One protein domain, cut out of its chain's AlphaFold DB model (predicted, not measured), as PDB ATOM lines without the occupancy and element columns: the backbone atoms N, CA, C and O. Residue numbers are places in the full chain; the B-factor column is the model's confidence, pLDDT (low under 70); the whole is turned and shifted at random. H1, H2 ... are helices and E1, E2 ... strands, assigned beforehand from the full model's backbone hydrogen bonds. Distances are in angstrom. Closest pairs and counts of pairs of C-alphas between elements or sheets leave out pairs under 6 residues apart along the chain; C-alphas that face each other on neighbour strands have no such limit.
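This is residues 2 to 106 of the 272 residues of the protein "Iso_dh domain-containing protein" of Gonium pectorale (UniProt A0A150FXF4). A small three-stranded parallel sheet, E2, E1, E5, is sandwiched between two helices, H1 over one face and H2 over the other, while a small two-stranded hairpin, E3 and E4, reaches out beyond one end of this core. Residues 2 to 14 stick out at the other end, and the last stretch, residues 91 to 106, has no named element and runs out to the hairpin's end. The printed part has 105 residues, with two named helices and five named strands in the order E1, H1, E2, E3, E4, H2, E5; E3 and E4 are antiparallel. The class is mixed, helices and strands, with 46 residues, under half, in named elements. The whole is loose, with a radius of gyration of the C-alphas of 17.0 A, and elongated, spanning 51 by 32 by 24 A.

Pass residues 2 to 20, which hold no named element, and find C-alpha 21 at (186.637, 111.017, 145.661), where strand E1 begins; it covers residues 21 to 26 and is 16.0 A long. Next look for helix H1, residues 32 to 45, 20.0 A from C-alpha 32 at (170.744, 126.237, 142.165). Strand E2 is residues 50 to 54, 12.2 A. Strands E3, residues 61 to 64, and E4, residues 67 to 70, are 9.3 A and 10.1 A. Helix H2, residues 76 to 85, runs 13.9 A, and strand E5, residues 88 to 90, runs 6.3 A to C-alpha 90 at (172.531, 118.355, 142.958).

Start at E1, the inner strand. E2 is its parallel neighbour at 34 degrees, with N 23 and O 51 2.8 A apart, within hydrogen-bond range. E5 is its parallel neighbour at 28 degrees, with N 89 and O 24 at 2.8 A. E1, H1 and E2 form a strand-helix-strand unit, two parallel neighbour strands with a helix between, and its crossover is right-handed. H1 is on the sheet at a height of 9.6 A; the closest C-alphas of H1 and E5 are those of Thr 36 and Lys 90, 7.8 A apart. H2 is on the opposite face at a height of 9.4 A, over E1, where the C-alphas of Val 23 and Asn 85 come closest at 5.8 A; this makes three layers, helices on both faces of a sheet. In both helices every O i to N i+4 pair is within hydrogen-bond range. In the hairpin of E3 and E4, find N 62 and O 69 at 2.8 A; E2 and E3 are apart.

The C-alphas farthest apart are those of Ile 2 and Thr 66, 55.0 A. The printed part has no cut, and no link between named elements is long. Mean pLDDT of the printed part is 78.7; look for values under 70 at residues 2 to 18, 66, 68, 70, 72 and 96 to 105.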
ATOM      1  N   ILE A   2     182.481 125.960 171.400       28.39
ATOM      2  CA  ILE A   2     181.845 125.561 170.141       28.39
ATOM      3  C   ILE A   2     181.281 124.160 170.383       28.39
ATOM      4  O   ILE A   2     182.035 123.216 170.608       28.39
ATOM      5  N   GLN A   3     179.958 124.065 170.486       34.78
ATOM      6  CA  GLN A   3     179.256 122.818 170.758       34.78
ATOM      7  C   GLN A   3     179.498 121.870 169.574       34.78
ATOM      8  O   GLN A   3     179.331 122.268 168.424       34.78
ATOM      9  N   GLN A   4     179.983 120.663 169.880       36.56
ATOM     10  CA  GLN A   4     180.399 119.633 168.928       36.56
ATOM     11  C   GLN A   4     179.417 119.497 167.759       36.56
ATOM     12  O   GLN A   4     178.221 119.298 167.975       36.56
ATOM     13  N   ALA A   5     179.939 119.556 166.532       39.94
ATOM     14  CA  ALA A   5     179.213 119.132 165.344       39.94
ATOM     15  C   ALA A   5     178.729 117.692 165.569       39.94
ATOM     16  O   ALA A   5     179.537 116.767 165.673       39.94
ATOM     17  N   ARG A   6     177.416 117.504 165.727       45.53
ATOM     18  CA  ARG A   6     176.822 116.175 165.872       45.53
ATOM     19  C   ARG A   6     176.848 115.512 164.502       45.53
ATOM     20  O   ARG A   6     176.098 115.894 163.609       45.53
ATOM     21  N   SER A   7     177.767 114.567 164.325       46.12
ATOM     22  CA  SER A   7     177.880 113.778 163.106       46.12
ATOM     23  C   SER A   7     176.668 112.861 162.994       46.12
ATOM     24  O   SER A   7     176.533 111.922 163.778       46.12
ATOM     25  N   ILE A   8     175.802 113.114 162.015       49.62
ATOM     26  CA  ILE A   8     174.876 112.085 161.553       49.62
ATOM     27  C   ILE A   8     175.734 111.014 160.888       49.62
ATOM     28  O   ILE A   8     176.352 111.265 159.851       49.62
ATOM     29  N   VAL A   9     175.805 109.833 161.495       46.72
ATOM     30  CA  VAL A   9     176.499 108.699 160.895       46.72
ATOM     31  C   VAL A   9     175.547 108.092 159.871       46.72
ATOM     32  O   VAL A   9     174.534 107.478 160.203       46.72
ATOM     33  N   THR A  10     175.863 108.326 158.602       53.38
ATOM     34  CA  THR A  10     175.358 107.542 157.468       53.38
ATOM     35  C   THR A  10     176.444 106.548 157.051       53.38
ATOM     36  O   THR A  10     177.560 106.632 157.551       53.38
ATOM     37  N   TYR A  11     176.144 105.602 156.150       47.56
ATOM     38  CA  TYR A  11     177.066 104.584 155.600       47.56
ATOM     39  C   TYR A  11     178.375 105.129 154.963       47.56
ATOM     40  O   TYR A  11     179.109 104.384 154.316       47.56
ATOM     41  N   LEU A  12     178.664 106.422 155.101       46.31
ATOM     42  CA  LEU A  12     179.808 107.099 154.523       46.31
ATOM     43  C   LEU A  12     180.994 107.096 155.504       46.31
ATOM     44  O   LEU A  12     180.813 107.385 156.690       46.31
ATOM     45  N   PRO A  13     182.211 106.786 155.025       42.34
ATOM     46  CA  PRO A  13     183.421 106.877 155.833       42.34
ATOM     47  C   PRO A  13     183.655 108.310 156.336       42.34
ATOM     48  O   PRO A  13     183.221 109.285 155.719       42.34
ATOM     49  N   ALA A  14     184.350 108.434 157.470       44.69
ATOM     50  CA  ALA A  14     184.699 109.726 158.051       44.69
ATOM     51  C   ALA A  14     185.571 110.562 157.081       44.69
ATOM     52  O   ALA A  14     186.447 109.997 156.417       44.69
ATOM     53  N   PRO A  15     185.381 111.895 156.996       47.00
ATOM     54  CA  PRO A  15     186.239 112.752 156.180       47.00
ATOM     55  C   PRO A  15     187.673 112.763 156.728       47.00
ATOM     56  O   PRO A  15     187.875 113.144 157.879       47.00
ATOM     57  N   GLY A  16     188.663 112.395 155.907       49.50
ATOM     58  CA  GLY A  16     190.085 112.616 156.217       49.50
ATOM     59  C   GLY A  16     191.038 111.455 155.925       49.50
ATOM     60  O   GLY A  16     192.218 111.711 155.713       49.50
ATOM     61  N   ASP A  17     190.539 110.219 155.829       52.19
ATOM     62  CA  ASP A  17     191.385 109.022 155.638       52.19
ATOM     63  C   ASP A  17     191.370 108.461 154.200       52.19
ATOM     64  O   ASP A  17     191.974 107.424 153.922       52.19
ATOM     65  N   SER A  18     190.670 109.109 153.262       58.66
ATOM     66  CA  SER A  18     190.356 108.527 151.949       58.66
ATOM     67  C   SER A  18     191.057 109.205 150.771       58.66
ATOM     68  O   SER A  18     191.254 110.420 150.745       58.66
ATOM     69  N   ALA A  19     191.357 108.397 149.747       73.50
ATOM     70  CA  ALA A  19     191.724 108.851 148.409       73.50
ATOM     71  C   ALA A  19     190.732 109.903 147.875       73.50
ATOM     72  O   ALA A  19     189.570 109.939 148.283       73.50
ATOM     73  N   THR A  20     191.193 110.744 146.946       83.88
ATOM     74  CA  THR A  20     190.342 111.737 146.285       83.88
ATOM     75  C   THR A  20     189.099 111.075 145.695       83.88
ATOM     76  O   THR A  20     189.208 110.190 144.848       83.88
ATOM     77  N   GLN A  21     187.921 111.519 146.133       89.38
ATOM     78  CA  GLN A  21     186.637 111.017 145.661       89.38
ATOM     79  C   GLN A  21     186.125 111.912 144.533       89.38
ATOM     80  O   GLN A  21     185.951 113.120 144.713       89.38
ATOM     81  N   THR A  22     185.838 111.323 143.375       94.81
ATOM     82  CA  THR A  22     185.099 112.027 142.323       94.81
ATOM     83  C   THR A  22     183.618 112.055 142.685       94.81
ATOM     84  O   THR A  22     183.039 111.025 143.036       94.81
ATOM     85  N   VAL A  23     183.003 113.233 142.616       96.50
ATOM     86  CA  VAL A  23     181.587 113.457 142.921       96.50
ATOM     87  C   VAL A  23     180.918 114.115 141.722       96.50
ATOM     88  O   VAL A  23     181.378 115.144 141.221       96.50
ATOM     89  N   THR A  24     179.801 113.536 141.282       97.75
ATOM     90  CA  THR A  24     178.976 114.126 140.224       97.75
ATOM     91  C   THR A  24     178.311 115.399 140.745       97.75
ATOM     92  O   THR A  24     177.680 115.375 141.803       97.75
ATOM     93  N   LEU A  25     178.426 116.505 140.014       97.19
ATOM     94  CA  LEU A  25     177.854 117.797 140.379       97.19
ATOM     95  C   LEU A  25     176.848 118.264 139.330       97.19
ATOM     96  O   LEU A  25     177.207 118.505 138.180       97.19
ATOM     97  N   ILE A  26     175.600 118.457 139.751       96.44
ATOM     98  CA  ILE A  26     174.522 119.013 138.927       96.44
ATOM     99  C   ILE A  26     174.092 120.342 139.561       96.44
ATOM    100  O   ILE A  26     173.357 120.315 140.548       96.44
ATOM    101  N   PRO A  27     174.503 121.515 139.054       94.50
ATOM    102  CA  PRO A  27     174.144 122.793 139.681       94.50
ATOM    103  C   PRO A  27     172.635 123.063 139.721       94.50
ATOM    104  O   PRO A  27     172.150 123.709 140.647       94.50
ATOM    105  N   GLY A  28     171.892 122.533 138.747       91.19
ATOM    106  CA  GLY A  28     170.448 122.695 138.635       91.19
ATOM    107  C   GLY A  28     170.020 124.079 138.141       91.19
ATOM    108  O   GLY A  28     170.805 124.833 137.573       91.19
ATOM    109  N   ASP A  29     168.752 124.396 138.371       89.88
ATOM    110  CA  ASP A  29     168.036 125.559 137.854       89.88
ATOM    111  C   ASP A  29     167.776 126.623 138.934       89.88
ATOM    112  O   ASP A  29     167.919 126.390 140.139       89.88
ATOM    113  N   GLY A  30     167.326 127.805 138.501       89.12
ATOM    114  CA  GLY A  30     166.959 128.907 139.393       89.12
ATOM    115  C   GLY A  30     168.156 129.389 140.214       89.12
ATOM    116  O   GLY A  30     169.199 129.707 139.654       89.12
ATOM    117  N   ILE A  31     168.015 129.405 141.543       91.88
ATOM    118  CA  ILE A  31     169.109 129.737 142.476       91.88
ATOM    119  C   ILE A  31     170.140 128.601 142.641       91.88
ATOM    120  O   ILE A  31     171.145 128.770 143.330       91.88
ATOM    121  N   GLY A  32     169.903 127.430 142.038       91.50
ATOM    122  CA  GLY A  32     170.744 126.237 142.165       91.50
ATOM    123  C   GLY A  32     172.231 126.478 141.869       91.50
ATOM    124  O   GLY A  32     173.061 126.119 142.711       91.50
ATOM    125  N   PRO A  33     172.600 127.130 140.748       93.12
ATOM    126  CA  PRO A  33     173.997 127.415 140.423       93.12
ATOM    127  C   PRO A  33     174.714 128.312 141.437       93.12
ATOM    128  O   PRO A  33     175.896 128.100 141.703       93.12
ATOM    129  N   GLU A  34     174.016 129.285 142.026       94.00
ATOM    130  CA  GLU A  34     174.581 130.196 143.032       94.00
ATOM    131  C   GLU A  34     174.864 129.460 144.344       94.00
ATOM    132  O   GLU A  34     175.976 129.519 144.872       94.00
ATOM    133  N   VAL A  35     173.885 128.691 144.830       94.62
ATOM    134  CA  VAL A  35     174.028 127.886 146.052       94.62
ATOM    135  C   VAL A  35     175.106 126.819 145.869       94.62
ATOM    136  O   VAL A  35     175.964 126.645 146.731       94.62
ATOM    137  N   THR A  36     175.111 126.137 144.725       94.94
ATOM    138  CA  THR A  36     176.094 125.090 144.424       94.94
ATOM    139  C   THR A  36     177.511 125.655 144.351       94.94
ATOM    140  O   THR A  36     178.446 125.012 144.824       94.94
ATOM    141  N   ARG A  37     177.689 126.864 143.804       95.06
ATOM    142  CA  ARG A  37     178.990 127.545 143.795       95.06
ATOM    143  C   ARG A  37     179.499 127.798 145.210       95.06
ATOM    144  O   ARG A  37     180.627 127.427 145.502       95.06
ATOM    145  N   SER A  38     178.642 128.312 146.093       96.88
ATOM    146  CA  SER A  38     178.986 128.517 147.507       96.88
ATOM    147  C   SER A  38     179.457 127.221 148.181       96.88
ATOM    148  O   SER A  38     180.470 127.211 148.878       96.88
ATOM    149  N   VAL A  39     178.791 126.090 147.909       95.62
ATOM    150  CA  VAL A  39     179.225 124.778 148.422       95.62
ATOM    151  C   VAL A  39     180.607 124.395 147.888       95.62
ATOM    152  O   VAL A  39     181.458 123.974 148.667       95.62
ATOM    153  N   VAL A  40     180.851 124.552 146.584       95.31
ATOM    154  CA  VAL A  40     182.154 124.248 145.969       95.31
ATOM    155  C   VAL A  40     183.269 125.102 146.576       95.31
ATOM    156  O   VAL A  40     184.319 124.558 146.915       95.31
ATOM    157  N   ASP A  41     183.028 126.399 146.769       96.19
ATOM    158  CA  ASP A  41     184.003 127.334 147.339       96.19
ATOM    159  C   ASP A  41     184.356 126.956 148.786       96.19
ATOM    160  O   ASP A  41     185.532 126.909 149.154       96.19
ATOM    161  N   VAL A  42     183.354 126.611 149.601       95.88
ATOM    162  CA  VAL A  42     183.557 126.160 150.988       95.88
ATOM    163  C   VAL A  42     184.307 124.825 151.034       95.88
ATOM    164  O   VAL A  42     185.245 124.679 151.815       95.88
ATOM    165  N   VAL A  43     183.947 123.858 150.185       92.50
ATOM    166  CA  VAL A  43     184.627 122.550 150.104       92.50
ATOM    167  C   VAL A  43     186.095 122.711 149.705       92.50
ATOM    168  O   VAL A  43     186.963 122.077 150.311       92.50
ATOM    169  N   ALA A  44     186.383 123.585 148.740       91.38
ATOM    170  CA  ALA A  44     187.747 123.902 148.329       91.38
ATOM    171  C   ALA A  44     188.538 124.580 149.459       91.38
ATOM    172  O   ALA A  44     189.669 124.183 149.735       91.38
ATOM    173  N   ALA A  45     187.936 125.545 150.160       94.19
ATOM    174  CA  ALA A  45     188.563 126.230 151.292       94.19
ATOM    175  C   ALA A  45     188.869 125.288 152.472       94.19
ATOM    176  O   ALA A  45     189.850 125.495 153.182       94.19
ATOM    177  N   MET A  46     188.064 124.238 152.667       92.25
ATOM    178  CA  MET A  46     188.317 123.192 153.668       92.25
ATOM    179  C   MET A  46     189.420 122.204 153.258       92.25
ATOM    180  O   MET A  46     189.839 121.400 154.088       92.25
ATOM    181  N   GLY A  47     189.875 122.222 151.999       88.19
ATOM    182  CA  GLY A  47     190.858 121.261 151.490       88.19
ATOM    183  C   GLY A  47     190.338 119.821 151.447       88.19
ATOM    184  O   GLY A  47     191.124 118.881 151.555       88.19
ATOM    185  N   ALA A  48     189.021 119.628 151.327       88.06
ATOM    186  CA  ALA A  48     188.440 118.292 151.272       88.06
ATOM    187  C   ALA A  48     188.874 117.563 149.980       88.06
ATOM    188  O   ALA A  48     188.899 118.183 148.914       88.06
ATOM    189  N   PRO A  49     189.175 116.249 150.031       89.75
ATOM    190  CA  PRO A  49     189.688 115.489 148.891       89.75
ATOM    191  C   PRO A  49     188.567 115.124 147.897       89.75
ATOM    192  O   PRO A  49     188.263 113.952 147.684       89.75
ATOM    193  N   ILE A  50     187.932 116.128 147.288       92.56
ATOM    194  CA  ILE A  50     186.803 115.977 146.359       92.56
ATOM    195  C   ILE A  50     187.175 116.545 144.990       92.56
ATOM    196  O   ILE A  50     187.613 117.688 144.877       92.56
ATOM    197  N   THR A  51     186.953 115.759 143.937       94.38
ATOM    198  CA  THR A  51     187.018 116.217 142.541       94.38
ATOM    199  C   THR A  51     185.613 116.267 141.953       94.38
ATOM    200  O   THR A  51     184.854 115.310 142.072       94.38
ATOM    201  N   TRP A  52     185.253 117.374 141.307       96.19
ATOM    202  CA  TRP A  52     183.909 117.566 140.763       96.19
ATOM    203  C   TRP A  52     183.828 117.159 139.291       96.19
ATOM    204  O   TRP A  52     184.515 117.737 138.450       96.19
ATOM    205  N   GLU A  53     182.931 116.231 138.966       97.19
ATOM    206  CA  GLU A  53     182.514 115.947 137.588       97.19
ATOM    207  C   GLU A  53     181.215 116.706 137.296       97.19
ATOM    208  O   GLU A  53     180.150 116.357 137.807       97.19
ATOM    209  N   ARG A  54     181.312 117.805 136.542       96.62
ATOM    210  CA  ARG A  54     180.238 118.802 136.433       96.62
ATOM    211  C   ARG A  54     179.341 118.578 135.219       96.62
ATOM    212  O   ARG A  54     179.822 118.489 134.095       96.62
ATOM    213  N   PHE A  55     178.033 118.633 135.450       95.00
ATOM    214  CA  PHE A  55     176.989 118.615 134.425       95.00
ATOM    215  C   PHE A  55     176.214 119.936 134.450       95.00
ATOM    216  O   PHE A  55     175.025 119.981 134.761       95.00
ATOM    217  N   ASP A  56     176.911 121.032 134.137       91.69
ATOM    218  CA  ASP A  56     176.362 122.398 134.184       91.69
ATOM    219  C   ASP A  56     175.244 122.637 133.147       91.69
ATOM    220  O   ASP A  56     174.445 123.557 133.298       91.69
ATOM    221  N   TYR A  57     175.168 121.800 132.106       88.88
ATOM    222  CA  TYR A  57     174.135 121.877 131.070       88.88
ATOM    223  C   TYR A  57     172.788 121.275 131.504       88.88
ATOM    224  O   TYR A  57     171.777 121.484 130.829       88.88
ATOM    225  N   LEU A  58     172.765 120.456 132.564       87.31
ATOM    226  CA  LEU A  58     171.575 119.697 132.931       87.31
ATOM    227  C   LEU A  58     170.544 120.603 133.607       87.31
ATOM    228  O   LEU A  58     170.731 121.043 134.740       87.31
ATOM    229  N   SER A  59     169.424 120.790 132.916       86.50
ATOM    230  CA  SER A  59     168.245 121.509 133.392       86.50
ATOM    231  C   SER A  59     167.030 120.580 133.435       86.50
ATOM    232  O   SER A  59     166.962 119.582 132.707       86.50
ATOM    233  N   GLY A  60     166.067 120.898 134.302       80.56
ATOM    234  CA  GLY A  60     164.764 120.237 134.350       80.56
ATOM    235  C   GLY A  60     163.872 120.530 133.138       80.56
ATOM    236  O   GLY A  60     162.947 119.761 132.868       80.56
ATOM    237  N   SER A  61     164.186 121.580 132.374       78.88
ATOM    238  CA  SER A  61     163.553 121.897 131.091       78.88
ATOM    239  C   SER A  61     164.587 121.898 129.965       78.88
ATOM    240  O   SER A  61     165.740 122.280 130.145       78.88
ATOM    241  N   GLU A  62     164.164 121.519 128.767       74.56
ATOM    242  CA  GLU A  62     164.930 121.645 127.535       74.56
ATOM    243  C   GLU A  62     164.408 122.821 126.706       74.56
ATOM    244  O   GLU A  62     163.201 123.043 126.595       74.56
ATOM    245  N   VAL A  63     165.324 123.604 126.133       71.69
ATOM    246  CA  VAL A  63     164.974 124.705 125.232       71.69
ATOM    247  C   VAL A  63     164.808 124.136 123.827       71.69
ATOM    248  O   VAL A  63     165.770 123.686 123.213       71.69
ATOM    249  N   THR A  64     163.585 124.180 123.317       70.25
ATOM    250  CA  THR A  64     163.231 123.797 121.947       70.25
ATOM    251  C   THR A  64     162.884 125.042 121.126       70.25
ATOM    252  O   THR A  64     162.580 126.093 121.700       70.25
ATOM    253  N   PRO A  65     162.879 124.970 119.781       71.06
ATOM    254  CA  PRO A  65     162.474 126.100 118.935       71.06
ATOM    255  C   PRO A  65     161.063 126.632 119.235       71.06
ATOM    256  O   PRO A  65     160.759 127.784 118.949       71.06
ATOM    257  N   THR A  66     160.204 125.794 119.821       68.00
ATOM    258  CA  THR A  66     158.811 126.094 120.170       68.00
ATOM    259  C   THR A  66     158.619 126.570 121.613       68.00
ATOM    260  O   THR A  66     157.489 126.840 122.010       68.00
ATOM    261  N   GLY A  67     159.689 126.680 122.408       70.38
ATOM    262  CA  GLY A  67     159.631 127.106 123.808       70.38
ATOM    263  C   GLY A  67     160.427 126.195 124.740       70.38
ATOM    264  O   GLY A  67     161.304 125.446 124.314       70.38
ATOM    265  N   LYS A  68     160.132 126.252 126.038       68.88
ATOM    266  CA  LYS A  68     160.698 125.312 127.008       68.88
ATOM    267  C   LYS A  68     159.760 124.123 127.152       68.88
ATOM    268  O   LYS A  68     158.549 124.305 127.215       68.88
ATOM    269  N   VAL A  69     160.326 122.923 127.143       71.19
ATOM    270  CA  VAL A  69     159.589 121.684 127.400       71.19
ATOM    271  C   VAL A  69     160.252 120.949 128.556       71.19
ATOM    272  O   VAL A  69     161.480 120.914 128.625       71.19
ATOM    273  N   PRO A  70     159.488 120.346 129.476       69.25
ATOM    274  CA  PRO A  70     160.064 119.530 130.533       69.25
ATOM    275  C   PRO A  70     160.900 118.388 129.975       69.25
ATOM    276  O   PRO A  70     160.473 117.667 129.069       69.25
ATOM    277  N   ARG A  71     162.077 118.181 130.560       75.25
ATOM    278  CA  ARG A  71     162.893 117.021 130.231       75.25
ATOM    279  C   ARG A  71     162.315 115.782 130.914       75.25
ATOM    280  O   ARG A  71     162.192 115.729 132.135       75.25
ATOM    281  N   SER A  72     162.001 114.775 130.105       68.44
ATOM    282  CA  SER A  72     161.348 113.528 130.515       68.44
ATOM    283  C   SER A  72     162.294 112.326 130.582       68.44
ATOM    284  O   SER A  72     161.832 111.195 130.595       68.44
ATOM    285  N   SER A  73     163.610 112.525 130.572       81.81
ATOM    286  CA  SER A  73     164.575 111.448 130.823       81.81
ATOM    287  C   SER A  73     165.899 112.019 131.309       81.81
ATOM    288  O   SER A  73     166.303 113.117 130.912       81.81
ATOM    289  N   VAL A  74     166.572 111.294 132.201       86.25
ATOM    290  CA  VAL A  74     167.914 111.672 132.651       86.25
ATOM    291  C   VAL A  74     168.922 111.280 131.562       86.25
ATOM    292  O   VAL A  74     168.918 110.124 131.134       86.25
ATOM    293  N   PRO A  75     169.795 112.200 131.103       91.25
ATOM    294  CA  PRO A  75     170.847 111.863 130.150       91.25
ATOM    295  C   PRO A  75     171.718 110.698 130.635       91.25
ATOM    296  O   PRO A  75     172.049 110.589 131.819       91.25
ATOM    297  N   LYS A  76     172.076 109.801 129.711       93.00
ATOM    298  CA  LYS A  76     172.785 108.559 130.043       93.00
ATOM    299  C   LYS A  76     174.168 108.821 130.646       93.00
ATOM    300  O   LYS A  76     174.542 108.149 131.596       93.00
ATOM    301  N   ASP A  77     174.890 109.809 130.132       95.12
ATOM    302  CA  ASP A  77     176.186 110.256 130.657       95.12
ATOM    303  C   ASP A  77     176.098 110.690 132.128       95.12
ATOM    304  O   ASP A  77     176.960 110.328 132.928       95.12
ATOM    305  N   VAL A  78     175.019 111.379 132.513       94.38
ATOM    306  CA  VAL A  78     174.760 111.768 133.907       94.38
ATOM    307  C   VAL A  78     174.507 110.533 134.772       94.38
ATOM    308  O   VAL A  78     175.118 110.390 135.830       94.38
ATOM    309  N   LEU A  79     173.628 109.620 134.342       94.81
ATOM    310  CA  LEU A  79     173.346 108.387 135.093       94.81
ATOM    311  C   LEU A  79     174.596 107.515 135.247       94.81
ATOM    312  O   LEU A  79     174.853 106.997 136.333       94.81
ATOM    313  N   ASP A  80     175.381 107.375 134.182       96.00
ATOM    314  CA  ASP A  80     176.618 106.599 134.173       96.00
ATOM    315  C   ASP A  80     177.666 107.240 135.095       96.00
ATOM    316  O   ASP A  80     178.318 106.529 135.862       96.00
ATOM    317  N   SER A  81     177.762 108.574 135.116       96.44
ATOM    318  CA  SER A  81     178.595 109.312 136.072       96.44
ATOM    319  C   SER A  81     178.173 109.053 137.516       96.44
ATOM    320  O   SER A  81     179.010 108.740 138.359       96.44
ATOM    321  N   ILE A  82     176.877 109.132 137.831       95.94
ATOM    322  CA  ILE A  82     176.383 108.885 139.195       95.94
ATOM    323  C   ILE A  82     176.637 107.434 139.615       95.94
ATOM    324  O   ILE A  82     177.090 107.204 140.733       95.94
ATOM    325  N   ARG A  83     176.414 106.461 138.726       94.75
ATOM    326  CA  ARG A  83     176.686 105.040 139.004       94.75
ATOM    327  C   ARG A  83     178.172 104.762 139.206       94.75
ATOM    328  O   ARG A  83     178.521 104.003 140.103       94.75
ATOM    329  N   ARG A  84     179.040 105.381 138.401       95.19
ATOM    330  CA  ARG A  84     180.500 105.248 138.513       95.19
ATOM    331  C   ARG A  84     181.034 105.886 139.793       95.19
ATOM    332  O   ARG A  84     181.870 105.292 140.462       95.19
ATOM    333  N   ASN A  85     180.563 107.088 140.114       93.69
ATOM    334  CA  ASN A  85     181.080 107.887 141.225       93.69
ATOM    335  C   ASN A  85     180.424 107.517 142.568       93.69
ATOM    336  O   ASN A  85     180.972 107.821 143.623       93.69
ATOM    337  N   GLY A  86     179.234 106.909 142.552       92.56
ATOM    338  CA  GLY A  86     178.464 106.504 143.735       92.56
ATOM    339  C   GLY A  86     177.827 107.656 144.524       92.56
ATOM    340  O   GLY A  86     176.917 107.426 145.316       92.56
ATOM    341  N   VAL A  87     178.268 108.898 144.299       93.75
ATOM    342  CA  VAL A  87     177.800 110.100 145.000       93.75
ATOM    343  C   VAL A  87     177.498 111.212 143.999       93.75
ATOM    344  O   VAL A  87     178.230 111.432 143.029       93.75
ATOM    345  N   CYS A  88     176.411 111.938 144.256       95.50
ATOM    346  CA  CYS A  88     175.985 113.084 143.467       95.50
ATOM    347  C   CYS A  88     175.538 114.226 144.381       95.50
ATOM    348  O   CYS A  88     174.684 114.031 145.246       95.50
ATOM    349  N   LEU A  89     176.049 115.430 144.134       96.06
ATOM    350  CA  LEU A  89     175.511 116.667 144.685       96.06
ATOM    351  C   LEU A  89     174.683 117.357 143.600       96.06
ATOM    352  O   LEU A  89     175.180 117.608 142.502       96.06
ATOM    353  N   LYS A  90     173.414 117.654 143.894       94.81
ATOM    354  CA  LYS A  90     172.531 118.355 142.958       94.81
ATOM    355  C   LYS A  90     171.852 119.568 143.580       94.81
ATOM    356  O   LYS A  90     171.352 119.490 144.701       94.81
ATOM    357  N   GLY A  91     171.743 120.641 142.807       93.50
ATOM    358  CA  GLY A  91     170.786 121.713 143.049       93.50
ATOM    359  C   GLY A  91     169.360 121.304 142.670       93.50
ATOM    360  O   GLY A  91     169.061 120.146 142.347       93.50
ATOM    361  N   THR A  92     168.440 122.259 142.732       89.12
ATOM    362  CA  THR A  92     167.031 122.038 142.382       89.12
ATOM    363  C   THR A  92     166.875 121.987 140.868       89.12
ATOM    364  O   THR A  92     167.323 122.894 140.187       89.12
ATOM    365  N   LEU A  93     166.224 120.952 140.335       89.06
ATOM    366  CA  LEU A  93     165.844 120.898 138.921       89.06
ATOM    367  C   LEU A  93     164.393 121.345 138.813       89.06
ATOM    368  O   LEU A  93     163.536 120.807 139.525       89.06
ATOM    369  N   PHE A  94     164.130 122.335 137.970       84.56
ATOM    370  CA  PHE A  94     162.798 122.883 137.779       84.56
ATOM    371  C   PHE A  94     161.872 121.835 137.149       84.56
ATOM    372  O   PHE A  94     162.299 120.888 136.495       84.56
ATOM    373  N   THR A  95     160.576 121.942 137.398       78.56
ATOM    374  CA  THR A  95     159.571 121.088 136.758       78.56
ATOM    375  C   THR A  95     158.420 122.000 136.382       78.56
ATOM    376  O   THR A  95     157.742 122.519 137.266       78.56
ATOM    377  N   GLU A  96     158.236 122.246 135.086       68.69
ATOM    378  CA  GLU A  96     157.122 123.076 134.626       68.69
ATOM    379  C   GLU A  96     155.798 122.352 134.862       68.69
ATOM    380  O   GLU A  96     155.577 121.236 134.388       68.69
ATOM    381  N   LEU A  97     154.903 123.032 135.572       64.94
ATOM    382  CA  LEU A  97     153.506 122.653 135.707       64.94
ATOM    383  C   LEU A  97     152.741 123.337 134.567       64.94
ATOM    384  O   LEU A  97     152.285 124.469 134.703       64.94
ATOM    385  N   GLY A  98     152.687 122.692 133.403       54.56
ATOM    386  CA  GLY A  98     151.905 123.187 132.269       54.56
ATOM    387  C   GLY A  98     150.408 122.956 132.487       54.56
ATOM    388  O   GLY A  98     150.016 121.895 132.965       54.56
ATOM    389  N   SER A  99     149.558 123.901 132.069       49.28
ATOM    390  CA  SER A  99     148.087 123.798 132.153       49.28
ATOM    391  C   SER A  99     147.480 122.641 131.344       49.28
ATOM    392  O   SER A  99     146.304 122.342 131.505       49.28
ATOM    393  N   ALA A 100     148.273 122.004 130.476       50.75
ATOM    394  CA  ALA A 100     147.904 120.836 129.673       50.75
ATOM    395  C   ALA A 100     148.738 119.577 130.002       50.75
ATOM    396  O   ALA A 100     148.542 118.530 129.392       50.75
ATOM    397  N   ASN A 101     149.683 119.660 130.946       49.78
ATOM    398  CA  ASN A 101     150.622 118.578 131.248       49.78
ATOM    399  C   ASN A 101     150.077 117.673 132.358       49.78
ATOM    400  O   ASN A 101     150.565 117.690 133.483       49.78
ATOM    401  N   THR A 102     149.091 116.844 132.027       52.31
ATOM    402  CA  THR A 102     148.560 115.816 132.940       52.31
ATOM    403  C   THR A 102     149.476 114.595 133.082       52.31
ATOM    404  O   THR A 102     149.216 113.746 133.921       52.31
ATOM    405  N   ASN A 103     150.557 114.489 132.293       54.78
ATOM    406  CA  ASN A 103     151.362 113.258 132.227       54.78
ATOM    407  C   ASN A 103     152.889 113.473 132.187       54.78
ATOM    408  O   ASN A 103     153.652 112.606 131.760       54.78
ATOM    409  N   THR A 104     153.372 114.654 132.587       55.28
ATOM    410  CA  THR A 104     154.813 114.942 132.567       55.28
ATOM    411  C   THR A 104     155.488 114.450 133.844       55.28
ATOM    412  O   THR A 104     155.316 115.021 134.918       55.28
ATOM    413  N   GLN A 105     156.308 113.407 133.728       65.12
ATOM    414  CA  GLN A 105     157.128 112.937 134.842       65.12
ATOM    415  C   GLN A 105     158.295 113.900 135.101       65.12
ATOM    416  O   GLN A 105     159.107 114.155 134.215       65.12
ATOM    417  N   SER A 106     158.398 114.410 136.332       77.94
ATOM    418  CA  SER A 106     159.506 115.273 136.759       77.94
ATOM    419  C   SER A 106     160.855 114.563 136.615       77.94
ATOM    420  O   SER A 106     161.019 113.434 137.089       77.94
TER     421      SER A 106